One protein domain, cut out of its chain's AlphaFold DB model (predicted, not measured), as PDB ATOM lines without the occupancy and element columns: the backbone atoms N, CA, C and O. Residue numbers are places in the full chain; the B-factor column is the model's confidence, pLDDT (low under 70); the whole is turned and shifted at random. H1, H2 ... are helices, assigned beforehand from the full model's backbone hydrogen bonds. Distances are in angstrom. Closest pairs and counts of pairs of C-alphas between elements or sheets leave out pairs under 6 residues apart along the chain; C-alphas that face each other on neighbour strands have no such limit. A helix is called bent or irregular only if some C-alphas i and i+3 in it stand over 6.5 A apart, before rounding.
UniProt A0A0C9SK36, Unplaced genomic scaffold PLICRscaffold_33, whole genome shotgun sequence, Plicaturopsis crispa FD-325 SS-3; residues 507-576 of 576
ATOM      1  N   TRP A 507     -60.210  25.635  37.874       87.50
ATOM      2  CA  TRP A 507     -60.062  24.279  37.327       87.50
ATOM      3  C   TRP A 507     -60.744  24.062  35.955       87.50
ATOM      4  O   TRP A 507     -60.125  23.445  35.087       87.50
ATOM      5  N   PRO A 508     -61.964  24.577  35.678       89.06
ATOM      6  CA  PRO A 508     -62.574  24.453  34.352       89.06
ATOM      7  C   PRO A 508     -61.806  25.187  33.243       89.06
ATOM      8  O   PRO A 508     -61.862  24.751  32.096       89.06
ATOM      9  N   ALA A 509     -61.094  26.273  33.567       91.12
ATOM     10  CA  ALA A 509     -60.218  26.968  32.625       91.12
ATOM     11  C   ALA A 509     -58.943  26.150  32.388       91.12
ATOM     12  O   ALA A 509     -58.662  25.815  31.246       91.12
ATOM     13  N   VAL A 510     -58.276  25.684  33.453       91.69
ATOM     14  CA  VAL A 510     -57.084  24.815  33.359       91.69
ATOM     15  C   VAL A 510     -57.353  23.555  32.520       91.69
ATOM     16  O   VAL A 510     -56.513  23.151  31.717       91.69
ATOM     17  N   VAL A 511     -58.538  22.946  32.654       90.62
ATOM     18  CA  VAL A 511     -58.955  21.810  31.813       90.62
ATOM     19  C   VAL A 511     -59.226  22.228  30.363       90.62
ATOM     20  O   VAL A 511     -58.871  21.475  29.459       90.62
ATOM     21  N   SER A 512     -59.811  23.406  30.121       91.06
ATOM     22  CA  SER A 512     -60.023  23.932  28.763       91.06
ATOM     23  C   SER A 512     -58.697  24.237  28.065       91.06
ATOM     24  O   SER A 512     -58.510  23.824  26.926       91.06
ATOM     25  N   ASP A 513     -57.763  24.892  28.753       91.19
ATOM     26  CA  ASP A 513     -56.442  25.250  28.229       91.19
ATOM     27  C   ASP A 513     -55.620  23.987  27.919       91.19
ATOM     28  O   ASP A 513     -54.967  23.893  26.877       91.19
ATOM     29  N   ALA A 514     -55.713  22.965  28.779       87.00
ATOM     30  CA  ALA A 514     -55.123  21.653  28.528       87.00
ATOM     31  C   ALA A 514     -55.791  20.917  27.350       87.00
ATOM     32  O   ALA A 514     -55.086  20.295  26.551       87.00
ATOM     33  N   GLU A 515     -57.122  20.987  27.200       88.75
ATOM     34  CA  GLU A 515     -57.812  20.409  26.037       88.75
ATOM     35  C   GLU A 515     -57.398  21.125  24.747       88.75
ATOM     36  O   GLU A 515     -57.094  20.463  23.754       88.75
ATOM     37  N   ASP A 516     -57.327  22.458  24.750       88.88
ATOM     38  CA  ASP A 516     -56.923  23.234  23.581       88.88
ATOM     39  C   ASP A 516     -55.445  23.017  23.222       88.88
ATOM     40  O   ASP A 516     -55.140  22.857  22.040       88.88
ATOM     41  N   ALA A 517     -54.539  22.856  24.191       85.75
ATOM     42  CA  ALA A 517     -53.158  22.434  23.928       85.75
ATOM     43  C   ALA A 517     -53.081  21.020  23.303       85.75
ATOM     44  O   ALA A 517     -52.337  20.791  22.341       85.75
ATOM     45  N   MET A 518     -53.887  20.061  23.782       82.50
ATOM     46  CA  MET A 518     -53.998  18.725  23.167       82.50
ATOM     47  C   MET A 518     -54.647  18.768  21.770       82.50
ATOM     48  O   MET A 518     -54.297  17.986  20.884       82.50
ATOM     49  N   ARG A 519     -55.580  19.695  21.543       85.50
ATOM     50  CA  ARG A 519     -56.274  19.894  20.263       85.50
ATOM     51  C   ARG A 519     -55.359  20.541  19.220       85.50
ATOM     52  O   ARG A 519     -55.344  20.089  18.078       85.50
ATOM     53  N   GLN A 520     -54.570  21.540  19.621       84.31
ATOM     54  CA  GLN A 520     -53.588  22.239  18.782       84.31
ATOM     55  C   GLN A 520     -52.410  21.338  18.389       84.31
ATOM     56  O   GLN A 520     -51.942  21.412  17.258       84.31
ATOM     57  N   SER A 521     -51.975  20.437  19.275       80.50
ATOM     58  CA  SER A 521     -50.905  19.466  18.986       80.50
ATOM     59  C   SER A 521     -51.335  18.290  18.098       80.50
ATOM     60  O   SER A 521     -50.497  17.648  17.454       80.50
ATOM     61  N   ARG A 522     -52.643  18.006  18.005       81.50
ATOM     62  CA  ARG A 522     -53.167  16.848  17.264       81.50
ATOM     63  C   ARG A 522     -52.729  16.762  15.787       81.50
ATOM     64  O   ARG A 522     -52.417  15.648  15.376       81.50
ATOM     65  N   PRO A 523     -52.684  17.834  14.970       83.00
ATOM     66  CA  PRO A 523     -52.289  17.729  13.560       83.00
ATOM     67  C   PRO A 523     -50.840  17.262  13.367       83.00
ATOM     68  O   PRO A 523     -50.540  16.557  12.406       83.00
ATOM     69  N   GLU A 524     -49.942  17.619  14.286       76.75
ATOM     70  CA  GLU A 524     -48.544  17.182  14.254       76.75
ATOM     71  C   GLU A 524     -48.386  15.745  14.752       76.75
ATOM     72  O   GLU A 524     -47.675  14.948  14.137       76.75
ATOM     73  N   TRP A 525     -49.119  15.381  15.804       74.81
ATOM     74  CA  TRP A 525     -49.227  14.002  16.284       74.81
ATOM     75  C   TRP A 525     -49.757  13.057  15.194       74.81
ATOM     76  O   TRP A 525     -49.170  12.008  14.928       74.81
ATOM     77  N   ASP A 526     -50.820  13.465  14.497       78.00
ATOM     78  CA  ASP A 526     -51.425  12.722  13.388       78.00
ATOM     79  C   ASP A 526     -50.502  12.623  12.153       78.00
ATOM     80  O   ASP A 526     -50.669  11.682  11.372       78.00
ATOM     81  N   ARG A 527     -49.530  13.541  11.997       77.81
ATOM     82  CA  ARG A 527     -48.465  13.514  10.970       77.81
ATOM     83  C   ARG A 527     -47.300  12.593  11.362       77.81
ATOM     84  O   ARG A 527     -46.752  11.912  10.500       77.81
ATOM     85  N   ALA A 528     -46.931  12.551  12.643       73.50
ATOM     86  CA  ALA A 528     -45.872  11.683  13.172       73.50
ATOM     87  C   ALA A 528     -46.314  10.214  13.360       73.50
ATOM     88  O   ALA A 528     -45.482   9.319  13.540       73.50
ATOM     89  N   ALA A 529     -47.622   9.953  13.337       75.38
ATOM     90  CA  ALA A 529     -48.207   8.631  13.512       75.38
ATOM     91  C   ALA A 529     -48.109   7.752  12.257       75.38
ATOM     92  O   ALA A 529     -48.531   8.134  11.164       75.38
ATOM     93  N   ARG A 530     -47.656   6.504  12.416       77.62
ATOM     94  CA  ARG A 530     -47.649   5.524  11.317       77.62
ATOM     95  C   ARG A 530     -49.070   4.973  11.115       77.62
ATOM     96  O   ARG A 530     -49.827   4.887  12.083       77.62
ATOM     97  N   PRO A 531     -49.431   4.461   9.922       79.19
ATOM     98  CA  PRO A 531     -50.769   3.911   9.665       79.19
ATOM     99  C   PRO A 531     -51.229   2.832  10.660       79.19
ATOM    100  O   PRO A 531     -52.413   2.752  10.978       79.19
ATOM    101  N   LYS A 532     -50.299   2.028  11.200       78.81
ATOM    102  CA  LYS A 532     -50.593   1.015  12.230       78.81
ATOM    103  C   LYS A 532     -50.947   1.606  13.600       78.81
ATOM    104  O   LYS A 532     -51.719   1.001  14.331       78.81
ATOM    105  N   ASP A 533     -50.417   2.782  13.938       78.94
ATOM    106  CA  ASP A 533     -50.631   3.426  15.241       78.94
ATOM    107  C   ASP A 533     -52.062   4.002  15.335       78.94
ATOM    108  O   ASP A 533     -52.596   4.211  16.425       78.94
ATOM    109  N   ARG A 534     -52.716   4.198  14.180       76.50
ATOM    110  CA  ARG A 534     -54.128   4.596  14.045       76.50
ATOM    111  C   ARG A 534     -55.101   3.405  14.023       76.50
ATOM    112  O   ARG A 534     -56.294   3.607  14.215       76.50
ATOM    113  N   ASP A 535     -54.640   2.164  13.817       78.19
ATOM    114  CA  ASP A 535     -55.520   0.979  13.739       78.19
ATOM    115  C   ASP A 535     -55.707   0.287  15.100       78.19
ATOM    116  O   ASP A 535     -55.412  -0.897  15.280       78.19
ATOM    117  N   ASN A 536     -56.189   1.048  16.084       80.12
ATOM    118  CA  ASN A 536     -56.482   0.548  17.427       80.12
ATOM    119  C   ASN A 536     -57.986   0.252  17.632       80.12
ATOM    120  O   ASN A 536     -58.837   0.544  16.786       80.12
ATOM    121  N   ARG A 537     -58.320  -0.389  18.762       71.94
ATOM    122  CA  ARG A 537     -59.707  -0.732  19.140       71.94
ATOM    123  C   ARG A 537     -60.462   0.417  19.825       71.94
ATOM    124  O   ARG A 537     -61.667   0.297  20.008       71.94
ATOM    125  N   CYS A 538     -59.771   1.485  20.223       73.56
ATOM    126  CA  CYS A 538     -60.294   2.508  21.128       73.56
ATOM    127  C   CYS A 538     -60.907   3.716  20.398       73.56
ATOM    128  O   CYS A 538     -61.773   4.377  20.963       73.56
ATOM    129  N   GLY A 539     -60.506   3.999  19.154       77.00
ATOM    130  CA  GLY A 539     -61.113   5.058  18.341       77.00
ATOM    131  C   GLY A 539     -60.400   5.293  17.009       77.00
ATOM    132  O   GLY A 539     -59.605   4.464  16.571       77.00
ATOM    133  N   ASP A 540     -60.699   6.426  16.367       78.81
ATOM    134  CA  ASP A 540     -59.908   6.975  15.253       78.81
ATOM    135  C   ASP A 540     -59.022   8.119  15.769       78.81
ATOM    136  O   ASP A 540     -59.346   9.311  15.709       78.81
ATOM    137  N   PHE A 541     -57.916   7.707  16.376       79.88
ATOM    138  CA  PHE A 541     -56.833   8.559  16.845       79.88
ATOM    139  C   PHE A 541     -55.531   7.760  16.814       79.88
ATOM    140  O   PHE A 541     -55.540   6.540  16.993       79.88
ATOM    141  N   ALA A 542     -54.406   8.433  16.595       79.88
ATOM    142  CA  ALA A 542     -53.101   7.798  16.687       79.88
ATOM    143  C   ALA A 542     -52.732   7.485  18.145       79.88
ATOM    144  O   ALA A 542     -52.774   8.365  19.005       79.88
ATOM    145  N   ALA A 543     -52.324   6.245  18.415       80.00
ATOM    146  CA  ALA A 543     -51.835   5.792  19.711       80.00
ATOM    147  C   ALA A 543     -50.334   5.465  19.618       80.00
ATOM    148  O   ALA A 543     -49.944   4.406  19.126       80.00
ATOM    149  N   ILE A 544     -49.489   6.386  20.087       74.00
ATOM    150  CA  ILE A 544     -48.028   6.232  20.106       74.00
ATOM    151  C   ILE A 544     -47.598   5.746  21.494       74.00
ATOM    152  O   ILE A 544     -47.982   6.321  22.512       74.00
ATOM    153  N   THR A 545     -46.801   4.679  21.548       75.06
ATOM    154  CA  THR A 545     -46.313   4.098  22.805       75.06
ATOM    155  C   THR A 545     -44.996   4.750  23.240       75.06
ATOM    156  O   THR A 545     -44.059   4.878  22.454       75.06
ATOM    157  N   THR A 546     -44.913   5.158  24.509       75.69
ATOM    158  CA  THR A 546     -43.761   5.864  25.097       75.69
ATOM    159  C   THR A 546     -43.431   5.319  26.491       75.69
ATOM    160  O   THR A 546     -44.273   4.679  27.120       75.69
ATOM    161  N   GLY A 547     -42.208   5.555  26.971       80.31
ATOM    162  CA  GLY A 547     -41.706   5.034  28.246       80.31
ATOM    163  C   GLY A 547     -41.226   3.580  28.173       80.31
ATOM    164  O   GLY A 547     -40.822   3.092  27.121       80.31
ATOM    165  N   PHE A 548     -41.243   2.882  29.308       81.38
ATOM    166  CA  PHE A 548     -40.695   1.528  29.430       81.38
ATOM    167  C   PHE A 548     -41.739   0.449  29.116       81.38
ATOM    168  O   PHE A 548     -42.832   0.450  29.683       81.38
ATOM    169  N   SER A 549     -41.383  -0.513  28.263       82.69
ATOM    170  CA  SER A 549     -42.142  -1.746  28.051       82.69
ATOM    171  C   SER A 549     -41.562  -2.898  28.866       82.69
ATOM    172  O   SER A 549     -40.345  -3.075  28.923       82.69
ATOM    173  N   PHE A 550     -42.440  -3.732  29.418       74.44
ATOM    174  CA  PHE A 550     -42.091  -5.039  29.962       74.44
ATOM    175  C   PHE A 550     -43.193  -6.033  29.583       74.44
ATOM    176  O   PHE A 550     -44.315  -5.948  30.083       74.44
ATOM    177  N   GLY A 551     -42.912  -6.921  28.629       80.00
ATOM    178  CA  GLY A 551     -43.897  -7.869  28.106       80.00
ATOM    179  C   GLY A 551     -43.422  -8.592  26.847       80.00
ATOM    180  O   GLY A 551     -42.298  -8.398  26.392       80.00
ATOM    181  N   GLY A 552     -44.270  -9.457  26.283       74.62
ATOM    182  CA  GLY A 552     -43.972 -10.158  25.023       74.62
ATOM    183  C   GLY A 552     -42.748 -11.087  25.063       74.62
ATOM    184  O   GLY A 552     -42.153 -11.333  24.021       74.62
ATOM    185  N   GLY A 553     -42.347 -11.565  26.247       81.44
ATOM    186  CA  GLY A 553     -41.146 -12.390  26.440       81.44
ATOM    187  C   GLY A 553     -39.867 -11.616  26.790       81.44
ATOM    188  O   GLY A 553     -38.831 -12.239  27.006       81.44
ATOM    189  N   GLN A 554     -39.916 -10.282  26.892       75.31
ATOM    190  CA  GLN A 554     -38.797  -9.479  27.404       75.31
ATOM    191  C   GLN A 554     -38.456  -9.874  28.853       75.31
ATOM    192  O   GLN A 554     -39.325  -9.841  29.721       75.31
ATOM    193  N   GLN A 555     -37.189 -10.212  29.120       86.62
ATOM    194  CA  GLN A 555     -36.713 -10.575  30.465       86.62
ATOM    195  C   GLN A 555     -36.362  -9.361  31.343       86.62
ATOM    196  O   GLN A 555     -36.318  -9.483  32.564       86.62
ATOM    197  N   LEU A 556     -36.136  -8.190  30.740       82.94
ATOM    198  CA  LEU A 556     -35.822  -6.930  31.421       82.94
ATOM    199  C   LEU A 556     -36.673  -5.787  30.836       82.94
ATOM    200  O   LEU A 556     -36.983  -5.832  29.642       82.94
ATOM    201  N   PRO A 557     -37.045  -4.757  31.625       85.81
ATOM    202  CA  PRO A 557     -37.753  -3.586  31.108       85.81
ATOM    203  C   PRO A 557     -36.909  -2.825  30.077       85.81
ATOM    204  O   PRO A 557     -35.799  -2.385  30.373       85.81
ATOM    205  N   GLY A 558     -37.443  -2.649  28.868       80.69
ATOM    206  CA  GLY A 558     -36.792  -1.914  27.781       80.69
ATOM    207  C   GLY A 558     -37.434  -0.546  27.560       80.69
ATOM    208  O   GLY A 558     -38.654  -0.423  27.618       80.69
ATOM    209  N   ASN A 559     -36.642   0.490  27.274       82.00
ATOM    210  CA  ASN A 559     -37.196   1.780  26.853       82.00
ATOM    211  C   ASN A 559     -37.727   1.686  25.409       82.00
ATOM    212  O   ASN A 559     -37.050   1.155  24.522       82.00
ATOM    213  N   LEU A 560     -38.931   2.198  25.158       77.12
ATOM    214  CA  LEU A 560     -39.538   2.197  23.830       77.12
ATOM    215  C   LEU A 560     -38.813   3.180  22.905       77.12
ATOM    216  O   LEU A 560     -38.583   4.337  23.257       77.12
ATOM    217  N   ARG A 561     -38.482   2.720  21.687       67.50
ATOM    218  CA  ARG A 561     -37.804   3.526  20.657       67.50
ATOM    219  C   ARG A 561     -38.681   4.710  20.239       67.50
ATOM    220  O   ARG A 561     -39.544   4.584  19.374       67.50
ATOM    221  N   THR A 562     -38.427   5.855  20.859       63.81
ATOM    222  CA  THR A 562     -39.240   7.082  20.802       63.81
ATOM    223  C   THR A 562     -38.597   8.195  19.971       63.81
ATOM    224  O   THR A 562     -39.094   9.314  19.956       63.81
ATOM    225  N   TYR A 563     -37.520   7.893  19.236       55.88
ATOM    226  CA  TYR A 563     -36.689   8.860  18.502       55.88
ATOM    227  C   TYR A 563     -37.464   9.765  17.527       55.88
ATOM    228  O   TYR A 563     -37.147  10.942  17.419       55.88
ATOM    229  N   ALA A 564     -38.522   9.258  16.883       56.03
ATOM    230  CA  ALA A 564     -39.395  10.031  15.986       56.03
ATOM    231  C   ALA A 564     -40.448  10.900  16.716       56.03
ATOM    232  O   ALA A 564     -41.323  11.490  16.085       56.03
ATOM    233  N   HIS A 565     -40.418  10.932  18.052       59.31
ATOM    234  CA  HIS A 565     -41.447  11.525  18.916       59.31
ATOM    235  C   HIS A 565     -40.845  12.385  20.050       59.31
ATOM    236  O   HIS A 565     -41.575  12.906  20.893       59.31
ATOM    237  N   THR A 566     -39.518  12.556  20.085       55.44
ATOM    238  CA  THR A 566     -38.775  13.249  21.158       55.44
ATOM    239  C   THR A 566     -39.137  14.726  21.301       55.44
ATOM    240  O   THR A 566     -39.194  15.222  22.426       55.44
ATOM    241  N   ALA A 567     -39.456  15.412  20.198       53.12
ATOM    242  CA  ALA A 567     -39.937  16.796  20.215       53.12
ATOM    243  C   ALA A 567     -41.173  16.974  21.123       53.12
ATOM    244  O   ALA A 567     -41.270  17.955  21.855       53.12
ATOM    245  N   TRP A 568     -42.071  15.983  21.159       55.75
ATOM    246  CA  TRP A 568     -43.342  16.053  21.887       55.75
ATOM    247  C   TRP A 568     -43.235  15.793  23.393       55.75
ATOM    248  O   TRP A 568     -44.093  16.242  24.155       55.75
ATOM    249  N   LEU A 569     -42.138  15.184  23.860       57.94
ATOM    250  CA  LEU A 569     -41.834  15.132  25.295       57.94
ATOM    251  C   LEU A 569     -41.581  16.534  25.878       57.94
ATOM    252  O   LEU A 569     -41.808  16.733  27.071       57.94
ATOM    253  N   ARG A 570     -41.184  17.518  25.051       51.94
ATOM    254  CA  ARG A 570     -41.028  18.914  25.486       51.94
ATOM    255  C   ARG A 570     -42.372  19.550  25.848       51.94
ATOM    256  O   ARG A 570     -42.459  20.186  26.890       51.94
ATOM    257  N   VAL A 571     -43.440  19.313  25.083       53.38
ATOM    258  CA  VAL A 571     -44.768  19.882  25.393       53.38
ATOM    259  C   VAL A 571     -45.354  19.281  26.677       53.38
ATOM    260  O   VAL A 571     -45.857  20.018  27.519       53.38
ATOM    261  N   LEU A 572     -45.161  17.980  26.921       55.69
ATOM    262  CA  LEU A 572     -45.487  17.366  28.219       55.69
ATOM    263  C   LEU A 572     -44.619  17.881  29.389       55.69
ATOM    264  O   LEU A 572     -44.991  17.688  30.544       55.69
ATOM    265  N   SER A 573     -43.483  18.532  29.114       54.16
ATOM    266  CA  SER A 573     -42.666  19.217  30.128       54.16
ATOM    267  C   SER A 573     -43.012  20.700  30.319       54.16
ATOM    268  O   SER A 573     -42.621  21.262  31.335       54.16
ATOM    269  N   LEU A 574     -43.766  21.309  29.394       43.12
ATOM    270  CA  LEU A 574     -44.307  22.672  29.516       43.12
ATOM    271  C   LEU A 574     -45.642  22.712  30.287       43.12
ATOM    272  O   LEU A 574     -46.028  23.757  30.794       43.12
ATOM    273  N   LEU A 575     -46.328  21.572  30.413       48.09
ATOM    274  CA  LEU A 575     -47.540  21.386  31.226       48.09
ATOM    275  C   LEU A 575     -47.211  20.995  32.688       48.09
ATOM    276  O   LEU A 575     -47.872  20.113  33.246       48.09
ATOM    277  N   ARG A 576     -46.140  21.542  33.285       38.22
ATOM    278  CA  ARG A 576     -45.509  20.975  34.495       38.22
ATOM    279  C   ARG A 576     -45.011  21.986  35.527       38.22
ATOM    280  O   ARG A 576     -44.554  23.070  35.117       38.22
TER     281      ARG A 576
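This is residues 507 to 576 of the 576 residues of an uncharacterized protein of Plicaturopsis crispa FD-325 SS-3 (UniProt A0A0C9SK36). The longer helix, H1, and the shorter H2 run loosely side by side in opposite ways, and the long looping link between them reaches out beyond their near ends. Residues 507 to 513 of H1 stick out free. The 70 printed residues, 34 of them in named elements, under half, are all helix in class, with no named strand; the whole is loose, radius of gyration of the C-alphas 14.5 A, spanning 44 by 27 by 21 A.

Find C-alpha 507 at (-60.062, 24.279, 37.327); from there H1, residues 507 to 528, runs 30.7 A, irregular with C-alphas 520 and 523 7.0 A apart, and has a kink of 38 degrees near residue 522. H2, residues 563 to 574, runs 19.2 A to C-alpha 574 at (-44.307, 22.672, 29.516); it is irregular, C-alphas 564 and 567 being 8.0 A apart.

Look at Ala 528 and His 565: their C-alphas, the closest of H1 and H2, are 7.3 A apart, close but not clearly touching. The helices' lines stand at a shallow tilt of 15 degrees, opposite ways. O i to N i+4 pairs within hydrogen-bond range number 16 of 18 in H1 and 3 of 8 in H2, where 6 of 9 O i to N i+3 pairs are.

The C-alphas of Ala 509 and Gln 555, the two farthest apart, are 44.3 A apart. The printed part has no cut; in the long link, residues 548 to 549 pair antiparallel with 558 to 559. Residues 561 to 576 have pLDDT under 70.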